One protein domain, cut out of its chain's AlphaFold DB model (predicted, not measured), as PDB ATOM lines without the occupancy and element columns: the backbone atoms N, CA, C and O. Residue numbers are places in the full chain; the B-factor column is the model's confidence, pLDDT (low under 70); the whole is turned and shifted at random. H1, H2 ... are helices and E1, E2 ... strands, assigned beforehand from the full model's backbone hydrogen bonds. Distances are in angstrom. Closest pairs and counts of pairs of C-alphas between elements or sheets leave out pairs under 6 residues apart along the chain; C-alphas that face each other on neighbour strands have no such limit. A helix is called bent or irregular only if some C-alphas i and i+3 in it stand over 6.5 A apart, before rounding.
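What this domain is: This is residues 11 to 33 and 49 to 120 of the 155 residues of the protein "Y4BN" of Stigmatella aurantiaca (strain DW4/3-1) (UniProt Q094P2). A long ribbon of two antiparallel strands, E1 and E2, has a corner of two short helices, H1 and H5, at the end where E1 begins and E2 ends, while the longest helix, H2, stands off from the ribbon, with the unnamed stretch of residues 53 to 60 running between them. H3 and H4, four residues each, lie in the stretch that leads from H2 back to E2. The printed part has 95 residues, with five named helices and two named strands in the order H1 E1 H2 H3 H4 E2 H5; the class is mixed, helices and strands. The whole is only just compact, close to loose, with a radius of gyration of the C-alphas of 14.5 A, and is elongated, spanning 46 by 27 by 20 A.

How they stand to each other: E1, residues 20 to 28, and E2, residues 103 to 111, are antiparallel neighbours at 164 degrees between their directions. C-alphas 20 and 111 face each other at 4.6 A, and so do C-alphas 28 and 103, also at 4.6 A. N 23 and O 108 are within hydrogen-bond range at 2.9 A, as are N 104 and O 27 at 2.8 A. H5, residues 112 to 118, follows E2 by a tight link with 0 residues between them. The closest C-alphas of E1 and H5, those of Val 21 and Ala 112, are 5.7 A apart. H1, residues 11 to 15, touches H5, the closest C-alphas being those of Leu 13 and Ala 112, 5.1 A apart. H4, residues 94 to 97, has Gly 94 with its C-alpha 7.7 A from that of Asp 106 in E2, the closest pair of the two elements. H3, residues 85 to 88, and H4 are close but not clearly touching, with the C-alphas of Ala 88 and Gly 94, their closest, 6.2 A apart. H2, residues 64 to 76, touches no helix and is apart from E2. In H1, H2 and H5 every O i to N i+4 pair is within hydrogen-bond range; H3 and H4 are too short for such a pair, and in each the one O i to N i+3 pair is not within range.

Where its parts are: E1, residues 20 to 28, is 26.4 A long, from C-alpha 20 at (100.441, -73.495, -3.833) to C-alpha 28 at (75.925, -82.291, -8.010). E2, residues 103 to 111, is 26.3 A long. H2, residues 64 to 76, is 18.4 A long and begins with C-alpha 64 at (94.283, -96.684, -0.485). H5, residues 112 to 118, measures 10.1 A and ends with C-alpha 118 at (96.176, -87.641, -3.502). H1, residues 11 to 15, H3, residues 85 to 88, and H4, residues 94 to 97, measure 6.2 A, 5.2 A and 6.3 A; H4 is neither bent nor irregular, but only just.

The domain as a whole: The two C-alphas farthest apart, those of Asp 15 and Pro 33, are 46.7 A apart. Residues 34 to 48 are not printed, and C-alphas 33 and 49 are 11.2 A apart across this cut. Of the links that are printed whole, the one from H2 to H3 is short and the others are tight. The mean pLDDT of the printed part is 73.4, and it is under 70 at residues 30 to 33, 49 to 52, 75 to 89, 93 to 101 and 119 to 120.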
ATOM      1  N   ASP A  11     102.348 -85.653 -13.664       79.62
ATOM      2  CA  ASP A  11     103.629 -85.110 -14.128       79.62
ATOM      3  C   ASP A  11     103.658 -83.578 -14.060       79.62
ATOM      4  O   ASP A  11     104.629 -83.003 -13.579       79.62
ATOM      5  N   ILE A  12     102.561 -82.915 -14.448       84.06
ATOM      6  CA  ILE A  12     102.442 -81.449 -14.393       84.06
ATOM      7  C   ILE A  12     102.410 -80.975 -12.936       84.06
ATOM      8  O   ILE A  12     103.039 -79.982 -12.584       84.06
ATOM      9  N   LEU A  13     101.699 -81.698 -12.066       84.12
ATOM     10  CA  LEU A  13     101.635 -81.366 -10.641       84.12
ATOM     11  C   LEU A  13     102.978 -81.582  -9.930       84.12
ATOM     12  O   LEU A  13     103.302 -80.844  -9.004       84.12
ATOM     13  N   ARG A  14     103.771 -82.567 -10.366       82.31
ATOM     14  CA  ARG A  14     105.132 -82.797  -9.862       82.31
ATOM     15  C   ARG A  14     106.111 -81.731 -10.344       82.31
ATOM     16  O   ARG A  14     106.933 -81.300  -9.544       82.31
ATOM     17  N   ASP A  15     105.999 -81.292 -11.596       86.62
ATOM     18  CA  ASP A  15     106.838 -80.226 -12.165       86.62
ATOM     19  C   ASP A  15     106.621 -78.879 -11.455       86.62
ATOM     20  O   ASP A  15     107.564 -78.146 -11.173       86.62
ATOM     21  N   LEU A  16     105.378 -78.599 -11.049       85.69
ATOM     22  CA  LEU A  16     105.024 -77.421 -10.248       85.69
ATOM     23  C   LEU A  16     105.617 -77.433  -8.825       85.69
ATOM     24  O   LEU A  16     105.640 -76.387  -8.169       85.69
ATOM     25  N   GLY A  17     106.094 -78.581  -8.335       86.56
ATOM     26  CA  GLY A  17     106.808 -78.697  -7.065       86.56
ATOM     27  C   GLY A  17     106.025 -78.155  -5.863       86.56
ATOM     28  O   GLY A  17     104.923 -78.612  -5.548       86.56
ATOM     29  N   ASP A  18     106.613 -77.175  -5.177       87.56
ATOM     30  CA  ASP A  18     106.068 -76.579  -3.947       87.56
ATOM     31  C   ASP A  18     105.102 -75.408  -4.201       87.56
ATOM     32  O   ASP A  18     104.776 -74.636  -3.305       87.56
ATOM     33  N   THR A  19     104.640 -75.245  -5.442       89.69
ATOM     34  CA  THR A  19     103.667 -74.200  -5.771       89.69
ATOM     35  C   THR A  19     102.339 -74.475  -5.064       89.69
ATOM     36  O   THR A  19     101.806 -75.586  -5.135       89.69
ATOM     37  N   GLU A  20     101.787 -73.456  -4.409       88.56
ATOM     38  CA  GLU A  20     100.441 -73.495  -3.833       88.56
ATOM     39  C   GLU A  20      99.389 -73.592  -4.944       88.56
ATOM     40  O   GLU A  20      99.354 -72.775  -5.869       88.56
ATOM     41  N   VAL A  21      98.529 -74.605  -4.856       88.69
ATOM     42  CA  VAL A  21      97.472 -74.885  -5.828       88.69
ATOM     43  C   VAL A  21      96.131 -75.095  -5.145       88.69
ATOM     44  O   VAL A  21      96.022 -75.564  -4.010       88.69
ATOM     45  N   ASP A  22      95.083 -74.818  -5.915       88.25
ATOM     46  CA  ASP A  22      93.713 -74.887  -5.445       88.25
ATOM     47  C   ASP A  22      92.940 -75.935  -6.244       88.25
ATOM     48  O   ASP A  22      92.763 -75.818  -7.458       88.25
ATOM     49  N   LEU A  23      92.425 -76.948  -5.549       85.62
ATOM     50  CA  LEU A  23      91.540 -77.957  -6.119       85.62
ATOM     51  C   LEU A  23      90.096 -77.622  -5.752       85.62
ATOM     52  O   LEU A  23      89.751 -77.553  -4.575       85.62
ATOM     53  N   ARG A  24      89.219 -77.499  -6.749       87.31
ATOM     54  CA  ARG A  24      87.773 -77.408  -6.528       87.31
ATOM     55  C   ARG A  24      87.102 -78.732  -6.868       87.31
ATOM     56  O   ARG A  24      87.210 -79.203  -7.996       87.31
ATOM     57  N   VAL A  25      86.357 -79.286  -5.917       83.75
ATOM     58  CA  VAL A  25      85.532 -80.481  -6.123       83.75
ATOM     59  C   VAL A  25      84.070 -80.083  -6.014       83.75
ATOM     60  O   VAL A  25      83.676 -79.371  -5.093       83.75
ATOM     61  N   THR A  26      83.255 -80.504  -6.978       84.75
ATOM     62  CA  THR A  26      81.815 -80.247  -6.974       84.75
ATOM     63  C   THR A  26      81.064 -81.530  -7.281       84.75
ATOM     64  O   THR A  26      81.210 -82.106  -8.354       84.75
ATOM     65  N   LEU A  27      80.253 -81.966  -6.325       82.12
ATOM     66  CA  LEU A  27      79.323 -83.070  -6.459       82.12
ATOM     67  C   LEU A  27      77.913 -82.495  -6.579       82.12
ATOM     68  O   LEU A  27      77.379 -81.920  -5.633       82.12
ATOM     69  N   SER A  28      77.316 -82.651  -7.752       82.12
ATOM     70  CA  SER A  28      75.925 -82.291  -8.010       82.12
ATOM     71  C   SER A  28      75.125 -83.551  -8.292       82.12
ATOM     72  O   SER A  28      75.500 -84.331  -9.168       82.12
ATOM     73  N   TYR A  29      74.009 -83.731  -7.597       78.12
ATOM     74  CA  TYR A  29      73.045 -84.778  -7.914       78.12
ATOM     75  C   TYR A  29      71.650 -84.179  -8.033       78.12
ATOM     76  O   TYR A  29      71.313 -83.204  -7.367       78.12
ATOM     77  N   PHE A  30      70.829 -84.746  -8.912       69.75
ATOM     78  CA  PHE A  30      69.446 -84.319  -9.060       69.75
ATOM     79  C   PHE A  30      68.580 -85.052  -8.034       69.75
ATOM     80  O   PHE A  30      68.640 -86.276  -7.921       69.75
ATOM     81  N   ILE A  31      67.789 -84.304  -7.268       66.62
ATOM     82  CA  ILE A  31      66.757 -84.872  -6.403       66.62
ATOM     83  C   ILE A  31      65.458 -84.778  -7.191       66.62
ATOM     84  O   ILE A  31      64.956 -83.676  -7.394       66.62
ATOM     85  N   GLU A  32      64.928 -85.906  -7.653       59.31
ATOM     86  CA  GLU A  32      63.658 -85.910  -8.372       59.31
ATOM     87  C   GLU A  32      62.501 -85.622  -7.398       59.31
ATOM     88  O   GLU A  32      62.277 -86.391  -6.456       59.31
ATOM     89  N   PRO A  33      61.758 -84.512  -7.570       55.47
ATOM     90  CA  PRO A  33      60.655 -84.184  -6.689       55.47
ATOM     91  C   PRO A  33      59.415 -84.939  -7.176       55.47
ATOM     92  O   PRO A  33      58.707 -84.436  -8.035       55.47
ATOM     93  N   ALA A  49      64.849 -87.252   2.147       52.41
ATOM     94  CA  ALA A  49      66.244 -87.466   2.475       52.41
ATOM     95  C   ALA A  49      67.012 -87.321   1.157       52.41
ATOM     96  O   ALA A  49      66.951 -88.188   0.287       52.41
ATOM     97  N   SER A  50      67.667 -86.175   0.973       56.72
ATOM     98  CA  SER A  50      68.723 -86.008  -0.018       56.72
ATOM     99  C   SER A  50      69.613 -87.252   0.029       56.72
ATOM    100  O   SER A  50      69.887 -87.741   1.126       56.72
ATOM    101  N   HIS A  51      70.055 -87.769  -1.123       59.56
ATOM    102  CA  HIS A  51      70.786 -89.044  -1.253       59.56
ATOM    103  C   HIS A  51      72.072 -89.132  -0.403       59.56
ATOM    104  O   HIS A  51      72.747 -90.157  -0.415       59.56
ATOM    105  N   GLY A  52      72.417 -88.066   0.332       67.38
ATOM    106  CA  GLY A  52      73.441 -88.064   1.367       67.38
ATOM    107  C   GLY A  52      74.808 -88.377   0.791       67.38
ATOM    108  O   GLY A  52      75.679 -88.852   1.518       67.38
ATOM    109  N   LEU A  53      74.970 -88.164  -0.520       75.00
ATOM    110  CA  LEU A  53      76.209 -88.430  -1.213       75.00
ATOM    111  C   LEU A  53      77.250 -87.473  -0.653       75.00
ATOM    112  O   LEU A  53      77.055 -86.265  -0.629       75.00
ATOM    113  N   ARG A  54      78.352 -88.034  -0.181       75.69
ATOM    114  CA  ARG A  54      79.499 -87.292   0.332       75.69
ATOM    115  C   ARG A  54      80.706 -87.720  -0.479       75.69
ATOM    116  O   ARG A  54      80.786 -88.875  -0.903       75.69
ATOM    117  N   PHE A  55      81.628 -86.796  -0.692       78.06
ATOM    118  CA  PHE A  55      82.924 -87.098  -1.278       78.06
ATOM    119  C   PHE A  55      84.006 -86.823  -0.244       78.06
ATOM    120  O   PHE A  55      83.841 -85.985   0.639       78.06
ATOM    121  N   GLU A  56      85.116 -87.534  -0.372       79.19
ATOM    122  CA  GLU A  56      86.297 -87.297   0.437       79.19
ATOM    123  C   GLU A  56      87.536 -87.651  -0.380       79.19
ATOM    124  O   GLU A  56      87.489 -88.547  -1.227       79.19
ATOM    125  N   LEU A  57      88.629 -86.923  -0.153       80.12
ATOM    126  CA  LEU A  57      89.910 -87.190  -0.797       80.12
ATOM    127  C   LEU A  57      90.822 -87.978   0.138       80.12
ATOM    128  O   LEU A  57      90.741 -87.881   1.366       80.12
ATOM    129  N   LYS A  58      91.715 -88.751  -0.475       82.75
ATOM    130  CA  LYS A  58      92.824 -89.411   0.211       82.75
ATOM    131  C   LYS A  58      93.764 -88.355   0.796       82.75
ATOM    132  O   LYS A  58      93.994 -87.320   0.164       82.75
ATOM    133  N   ALA A  59      94.356 -88.608   1.960       79.75
ATOM    134  CA  ALA A  59      95.478 -87.786   2.411       79.75
ATOM    135  C   ALA A  59      96.710 -88.015   1.504       79.75
ATOM    136  O   ALA A  59      96.811 -89.035   0.815       79.75
ATOM    137  N   ALA A  60      97.652 -87.067   1.476       76.56
ATOM    138  CA  ALA A  60      98.821 -87.161   0.590       76.56
ATOM    139  C   ALA A  60      99.636 -88.444   0.869       76.56
ATOM    140  O   ALA A  60      99.832 -89.263  -0.027       76.56
ATOM    141  N   LEU A  61      99.952 -88.694   2.144       76.25
ATOM    142  CA  LEU A  61     100.725 -89.855   2.608       76.25
ATOM    143  C   LEU A  61      99.879 -91.096   2.955       76.25
ATOM    144  O   LEU A  61     100.425 -92.106   3.383       76.25
ATOM    145  N   GLU A  62      98.556 -91.034   2.804       78.75
ATOM    146  CA  GLU A  62      97.656 -92.141   3.154       78.75
ATOM    147  C   GLU A  62      97.605 -93.180   2.023       78.75
ATOM    148  O   GLU A  62      97.530 -92.829   0.838       78.75
ATOM    149  N   SER A  63      97.626 -94.467   2.374       83.00
ATOM    150  CA  SER A  63      97.434 -95.564   1.419       83.00
ATOM    151  C   SER A  63      95.954 -95.766   1.067       83.00
ATOM    152  O   SER A  63      95.047 -95.394   1.813       83.00
ATOM    153  N   LEU A  64      95.668 -96.414  -0.067       80.31
ATOM    154  CA  LEU A  64      94.283 -96.684  -0.485       80.31
ATOM    155  C   LEU A  64      93.521 -97.575   0.519       80.31
ATOM    156  O   LEU A  64      92.306 -97.431   0.698       80.31
ATOM    157  N   THR A  65      94.231 -98.494   1.176       82.12
ATOM    158  CA  THR A  65      93.666 -99.392   2.191       82.12
ATOM    159  C   THR A  65      93.278 -98.615   3.444       82.12
ATOM    160  O   THR A  65      92.146 -98.748   3.910       82.12
ATOM    161  N   GLU A  66      94.171 -97.763   3.951       82.12
ATOM    162  CA  GLU A  66      93.900 -96.889   5.102       82.12
ATOM    163  C   GLU A  66      92.736 -95.940   4.813       82.12
ATOM    164  O   GLU A  66      91.806 -95.851   5.617       82.12
ATOM    165  N   PHE A  67      92.710 -95.354   3.611       82.38
ATOM    166  CA  PHE A  67      91.604 -94.524   3.141       82.38
ATOM    167  C   PHE A  67      90.270 -95.270   3.189       82.38
ATOM    168  O   PHE A  67      89.289 -94.803   3.768       82.38
ATOM    169  N   THR A  68      90.226 -96.479   2.630       81.44
ATOM    170  CA  THR A  68      89.005 -97.293   2.596       81.44
ATOM    171  C   THR A  68      88.529 -97.659   4.002       81.44
ATOM    172  O   THR A  68      87.333 -97.583   4.295       81.44
ATOM    173  N   VAL A  69      89.448 -98.041   4.891       84.25
ATOM    174  CA  VAL A  69      89.135 -98.339   6.297       84.25
ATOM    175  C   VAL A  69      88.561 -97.105   6.991       84.25
ATOM    176  O   VAL A  69      87.547 -97.213   7.685       84.25
ATOM    177  N   ARG A  70      89.147 -95.929   6.754       80.75
ATOM    178  CA  ARG A  70      88.701 -94.656   7.321       80.75
ATOM    179  C   ARG A  70      87.300 -94.270   6.858       80.75
ATOM    180  O   ARG A  70      86.447 -94.020   7.707       80.75
ATOM    181  N   ILE A  71      87.026 -94.298   5.553       78.81
ATOM    182  CA  ILE A  71      85.690 -93.985   5.023       78.81
ATOM    183  C   ILE A  71      84.651 -94.985   5.532       78.81
ATOM    184  O   ILE A  71      83.552 -94.599   5.926       78.81
ATOM    185  N   ASN A  72      84.992 -96.274   5.596       79.62
ATOM    186  CA  ASN A  72      84.090 -97.285   6.144       79.62
ATOM    187  C   ASN A  72      83.817 -97.078   7.641       79.62
ATOM    188  O   ASN A  72      82.703 -97.334   8.100       79.62
ATOM    189  N   LYS A  73      84.807 -96.617   8.416       78.25
ATOM    190  CA  LYS A  73      84.624 -96.242   9.825       78.25
ATOM    191  C   LYS A  73      83.714 -95.016   9.948       78.25
ATOM    192  O   LYS A  73      82.764 -95.059  10.725       78.25
ATOM    193  N   ALA A  74      83.941 -93.984   9.136       71.94
ATOM    194  CA  ALA A  74      83.118 -92.774   9.086       71.94
ATOM    195  C   ALA A  74      81.659 -93.073   8.693       71.94
ATOM    196  O   ALA A  74      80.728 -92.558   9.305       71.94
ATOM    197  N   ALA A  75      81.445 -93.962   7.718       69.06
ATOM    198  CA  ALA A  75      80.114 -94.377   7.281       69.06
ATOM    199  C   ALA A  75      79.349 -95.173   8.354       69.06
ATOM    200  O   ALA A  75      78.125 -95.090   8.417       69.06
ATOM    201  N   ARG A  76      80.051 -95.943   9.199       66.12
ATOM    202  CA  ARG A  76      79.444 -96.683  10.321       66.12
ATOM    203  C   ARG A  76      79.134 -95.792  11.522       66.12
ATOM    204  O   ARG A  76      78.166 -96.052  12.226       66.12
ATOM    205  N   ALA A  77      79.913 -94.736  11.737       62.62
ATOM    206  CA  ALA A  77      79.734 -93.778  12.825       62.62
ATOM    207  C   ALA A  77      78.682 -92.695  12.509       62.62
ATOM    208  O   ALA A  77      78.855 -91.556  12.924       62.62
ATOM    209  N   ALA A  78      77.614 -93.034  11.772       50.06
ATOM    210  CA  ALA A  78      76.659 -92.145  11.088       50.06
ATOM    211  C   ALA A  78      75.884 -91.099  11.939       50.06
ATOM    212  O   ALA A  78      74.876 -90.569  11.478       50.06
ATOM    213  N   GLY A  79      76.350 -90.762  13.143       50.69
ATOM    214  CA  GLY A  79      75.961 -89.585  13.916       50.69
ATOM    215  C   GLY A  79      77.012 -88.469  13.968       50.69
ATOM    216  O   GLY A  79      76.620 -87.319  14.122       50.69
ATOM    217  N   GLU A  80      78.314 -88.742  13.805       41.16
ATOM    218  CA  GLU A  80      79.344 -87.714  14.018       41.16
ATOM    219  C   GLU A  80      80.504 -87.765  13.019       41.16
ATOM    220  O   GLU A  80      80.945 -88.805  12.534       41.16
ATOM    221  N   LYS A  81      80.934 -86.548  12.687       49.16
ATOM    222  CA  LYS A  81      81.890 -86.142  11.660       49.16
ATOM    223  C   LYS A  81      83.182 -86.950  11.731       49.16
ATOM    224  O   LYS A  81      83.798 -87.051  12.786       49.16
ATOM    225  N   ALA A  82      83.666 -87.393  10.579       43.88
ATOM    226  CA  ALA A  82      85.043 -87.846  10.460       43.88
ATOM    227  C   ALA A  82      85.638 -87.364   9.135       43.88
ATOM    228  O   ALA A  82      85.909 -88.162   8.247       43.88
ATOM    229  N   ALA A  83      85.847 -86.049   9.024       47.59
ATOM    230  CA  ALA A  83      87.004 -85.572   8.276       47.59
ATOM    231  C   ALA A  83      88.232 -85.834   9.162       47.59
ATOM    232  O   ALA A  83      88.175 -85.596  10.369       47.59
ATOM    233  N   SER A  84      89.329 -86.341   8.596       45.97
ATOM    234  CA  SER A  84      90.602 -86.385   9.327       45.97
ATOM    235  C   SER A  84      90.985 -84.964   9.755       45.97
ATOM    236  O   SER A  84      91.004 -84.068   8.907       45.97
ATOM    237  N   GLU A  85      91.349 -84.749  11.025       50.56
ATOM    238  CA  GLU A  85      91.923 -83.476  11.505       50.56
ATOM    239  C   GLU A  85      93.105 -83.003  10.641       50.56
ATOM    240  O   GLU A  85      93.361 -81.801  10.548       50.56
ATOM    241  N   SER A  86      93.804 -83.938   9.982       50.00
ATOM    242  CA  SER A  86      94.973 -83.648   9.149       50.00
ATOM    243  C   SER A  86      94.639 -82.873   7.870       50.00
ATOM    244  O   SER A  86      95.413 -82.014   7.470       50.00
ATOM    245  N   ASP A  87      93.496 -83.160   7.240       56.97
ATOM    246  CA  ASP A  87      93.092 -82.559   5.958       56.97
ATOM    247  C   ASP A  87      91.953 -81.547   6.142       56.97
ATOM    248  O   ASP A  87      91.768 -80.674   5.300       56.97
ATOM    249  N   ALA A  88      91.210 -81.613   7.255       60.53
ATOM    250  CA  ALA A  88      90.101 -80.703   7.545       60.53
ATOM    251  C   ALA A  88      90.512 -79.220   7.488       60.53
ATOM    252  O   ALA A  88      89.698 -78.378   7.131       60.53
ATOM    253  N   LYS A  89      91.782 -78.908   7.791       63.62
ATOM    254  CA  LYS A  89      92.343 -77.547   7.711       63.62
ATOM    255  C   LYS A  89      92.579 -77.053   6.282       63.62
ATOM    256  O   LYS A  89      92.672 -75.849   6.069       63.62
ATOM    257  N   GLN A  90      92.731 -77.966   5.325       71.94
ATOM    258  CA  GLN A  90      93.026 -77.643   3.927       71.94
ATOM    259  C   GLN A  90      91.756 -77.415   3.101       71.94
ATOM    260  O   GLN A  90      91.815 -76.815   2.029       71.94
ATOM    261  N   TRP A  91      90.613 -77.881   3.603       76.62
ATOM    262  CA  TRP A  91      89.295 -77.647   3.029       76.62
ATOM    263  C   TRP A  91      88.722 -76.309   3.502       76.62
ATOM    264  O   TRP A  91      88.785 -75.980   4.684       76.62
ATOM    265  N   LEU A  92      88.162 -75.525   2.581       71.19
ATOM    266  CA  LEU A  92      87.695 -74.170   2.878       71.19
ATOM    267  C   LEU A  92      86.380 -74.157   3.670       71.19
ATOM    268  O   LEU A  92      86.221 -73.341   4.573       71.19
ATOM    269  N   PHE A  93      85.426 -75.018   3.306       65.62
ATOM    270  CA  PHE A  93      84.078 -74.999   3.889       65.62
ATOM    271  C   PHE A  93      83.872 -76.072   4.966       65.62
ATOM    272  O   PHE A  93      82.976 -75.942   5.802       65.62
ATOM    273  N   GLY A  94      84.722 -77.103   4.981       63.75
ATOM    274  CA  GLY A  94      84.662 -78.183   5.959       63.75
ATOM    275  C   GLY A  94      83.398 -79.052   5.839       63.75
ATOM    276  O   GLY A  94      82.472 -78.754   5.086       63.75
ATOM    277  N   PRO A  95      83.309 -80.157   6.599       61.19
ATOM    278  CA  PRO A  95      82.299 -81.196   6.376       61.19
ATOM    279  C   PRO A  95      80.847 -80.773   6.672       61.19
ATOM    280  O   PRO A  95      79.920 -81.434   6.207       61.19
ATOM    281  N   GLU A  96      80.619 -79.703   7.441       59.25
ATOM    282  CA  GLU A  96      79.266 -79.273   7.828       59.25
ATOM    283  C   GLU A  96      78.534 -78.528   6.711       59.25
ATOM    284  O   GLU A  96      77.398 -78.877   6.382       59.25
ATOM    285  N   LEU A  97      79.195 -77.549   6.087       59.50
ATOM    286  CA  LEU A  97      78.605 -76.727   5.024       59.50
ATOM    287  C   LEU A  97      78.421 -77.506   3.716       59.50
ATOM    288  O   LEU A  97      77.598 -77.136   2.883       59.50
ATOM    289  N   LEU A  98      79.137 -78.623   3.558       61.03
ATOM    290  CA  LEU A  98      79.053 -79.488   2.385       61.03
ATOM    291  C   LEU A  98      77.840 -80.402   2.357       61.03
ATOM    292  O   LEU A  98      77.603 -81.002   1.326       61.03
ATOM    293  N   SER A  99      77.097 -80.569   3.449       58.62
ATOM    294  CA  SER A  99      76.026 -81.577   3.513       58.62
ATOM    295  C   SER A  99      74.621 -81.022   3.254       58.62
ATOM    296  O   SER A  99      73.648 -81.777   3.225       58.62
ATOM    297  N   ALA A 100      74.499 -79.709   3.041       60.47
ATOM    298  CA  ALA A 100      73.218 -79.053   2.828       60.47
ATOM    299  C   ALA A 100      72.794 -79.108   1.348       60.47
ATOM    300  O   ALA A 100      73.390 -78.468   0.487       60.47
ATOM    301  N   GLY A 101      71.719 -79.843   1.055       68.38
ATOM    302  CA  GLY A 101      71.064 -79.827  -0.259       68.38
ATOM    303  C   GLY A 101      71.657 -80.800  -1.281       68.38
ATOM    304  O   GLY A 101      72.174 -81.849  -0.921       68.38
ATOM    305  N   SER A 102      71.512 -80.476  -2.567       73.06
ATOM    306  CA  SER A 102      71.835 -81.353  -3.707       73.06
ATOM    307  C   SER A 102      73.132 -80.988  -4.445       73.06
ATOM    308  O   SER A 102      73.499 -81.628  -5.433       73.06
ATOM    309  N   LEU A 103      73.806 -79.934  -3.985       76.44
ATOM    310  CA  LEU A 103      75.059 -79.428  -4.530       76.44
ATOM    311  C   LEU A 103      76.076 -79.323  -3.399       76.44
ATOM    312  O   LEU A 103      75.854 -78.615  -2.419       76.44
ATOM    313  N   HIS A 104      77.200 -80.006  -3.551       78.88
ATOM    314  CA  HIS A 104      78.282 -80.014  -2.577       78.88
ATOM    315  C   HIS A 104      79.541 -79.524  -3.284       78.88
ATOM    316  O   HIS A 104      80.033 -80.188  -4.192       78.88
ATOM    317  N   SER A 105      80.034 -78.340  -2.925       82.69
ATOM    318  CA  SER A 105      81.218 -77.734  -3.539       82.69
ATOM    319  C   SER A 105      82.218 -77.375  -2.454       82.69
ATOM    320  O   SER A 105      81.890 -76.570  -1.589       82.69
ATOM    321  N   ASP A 106      83.438 -77.897  -2.548       82.94
ATOM    322  CA  ASP A 106      84.535 -77.495  -1.668       82.94
ATOM    323  C   ASP A 106      85.799 -77.132  -2.449       82.94
ATOM    324  O   ASP A 106      85.977 -77.528  -3.608       82.94
ATOM    325  N   ARG A 107      86.666 -76.358  -1.799       85.25
ATOM    326  CA  ARG A 107      87.978 -75.958  -2.293       85.25
ATOM    327  C   ARG A 107      89.039 -76.446  -1.317       85.25
ATOM    328  O   ARG A 107      89.043 -76.047  -0.157       85.25
ATOM    329  N   TRP A 108      89.931 -77.291  -1.808       84.31
ATOM    330  CA  TRP A 108      91.128 -77.732  -1.111       84.31
ATOM    331  C   TRP A 108      92.313 -76.853  -1.523       84.31
ATOM    332  O   TRP A 108      92.432 -76.508  -2.702       84.31
ATOM    333  N   ARG A 109      93.169 -76.496  -0.563       85.38
ATOM    334  CA  ARG A 109      94.410 -75.743  -0.789       85.38
ATOM    335  C   ARG A 109      95.621 -76.460  -0.211       85.38
ATOM    336  O   ARG A 109      95.573 -76.959   0.915       85.38
ATOM    337  N   GLY A 110      96.705 -76.457  -0.974       86.69
ATOM    338  CA  GLY A 110      98.009 -76.935  -0.542       86.69
ATOM    339  C   GLY A 110      98.978 -77.049  -1.710       86.69
ATOM    340  O   GLY A 110      98.704 -76.600  -2.818       86.69
ATOM    341  N   THR A 111     100.113 -77.692  -1.472       88.88
ATOM    342  CA  THR A 111     101.194 -77.777  -2.460       88.88
ATOM    343  C   THR A 111     100.869 -78.733  -3.613       88.88
ATOM    344  O   THR A 111     100.185 -79.750  -3.431       88.88
ATOM    345  N   ALA A 112     101.384 -78.441  -4.810       85.88
ATOM    346  CA  ALA A 112     101.150 -79.249  -6.009       85.88
ATOM    347  C   ALA A 112     101.638 -80.700  -5.850       85.88
ATOM    348  O   ALA A 112     100.940 -81.636  -6.249       85.88
ATOM    349  N   VAL A 113     102.766 -80.909  -5.165       85.62
ATOM    350  CA  VAL A 113     103.269 -82.248  -4.806       85.62
ATOM    351  C   VAL A 113     102.287 -83.011  -3.915       85.62
ATOM    352  O   VAL A 113     102.017 -84.189  -4.168       85.62
ATOM    353  N   ASN A 114     101.710 -82.356  -2.903       84.44
ATOM    354  CA  ASN A 114     100.697 -82.987  -2.058       84.44
ATOM    355  C   ASN A 114      99.460 -83.355  -2.876       84.44
ATOM    356  O   ASN A 114      98.927 -84.449  -2.709       84.44
ATOM    357  N   LEU A 115      99.028 -82.479  -3.789       85.38
ATOM    358  CA  LEU A 115      97.900 -82.759  -4.671       85.38
ATOM    359  C   LEU A 115      98.179 -83.968  -5.575       85.38
ATOM    360  O   LEU A 115      97.340 -84.863  -5.655       85.38
ATOM    361  N   ALA A 116      99.369 -84.060  -6.177       84.81
ATOM    362  CA  ALA A 116      99.758 -85.183  -7.035       84.81
ATOM    363  C   ALA A 116      99.614 -86.539  -6.317       84.81
ATOM    364  O   ALA A 116      99.053 -87.488  -6.867       84.81
ATOM    365  N   GLN A 117     100.038 -86.615  -5.052       82.81
ATOM    366  CA  GLN A 117      99.968 -87.840  -4.246       82.81
ATOM    367  C   GLN A 117      98.536 -88.271  -3.885       82.81
ATOM    368  O   GLN A 117      98.292 -89.450  -3.608       82.81
ATOM    369  N   LYS A 118      97.570 -87.344  -3.879       79.62
ATOM    370  CA  LYS A 118      96.176 -87.641  -3.502       79.62
ATOM    371  C   LYS A 118      95.407 -88.396  -4.583       79.62
ATOM    372  O   LYS A 118      94.530 -89.188  -4.252       79.62
ATOM    373  N   GLY A 119      95.728 -88.173  -5.853       69.81
ATOM    374  CA  GLY A 119      94.988 -88.729  -6.995       69.81
ATOM    375  C   GLY A 119      95.736 -89.830  -7.710       69.81
ATOM    376  O   GLY A 119      95.238 -90.341  -8.709       69.81
ATOM    377  N   SER A 120      96.889 -90.221  -7.166       59.16
ATOM    378  CA  SER A 120      97.626 -91.376  -7.636       59.16
ATOM    379  C   SER A 120      96.845 -92.652  -7.343       59.16
ATOM    380  O   SER A 120      96.984 -93.295  -6.303       59.16
TER     381      SER A 120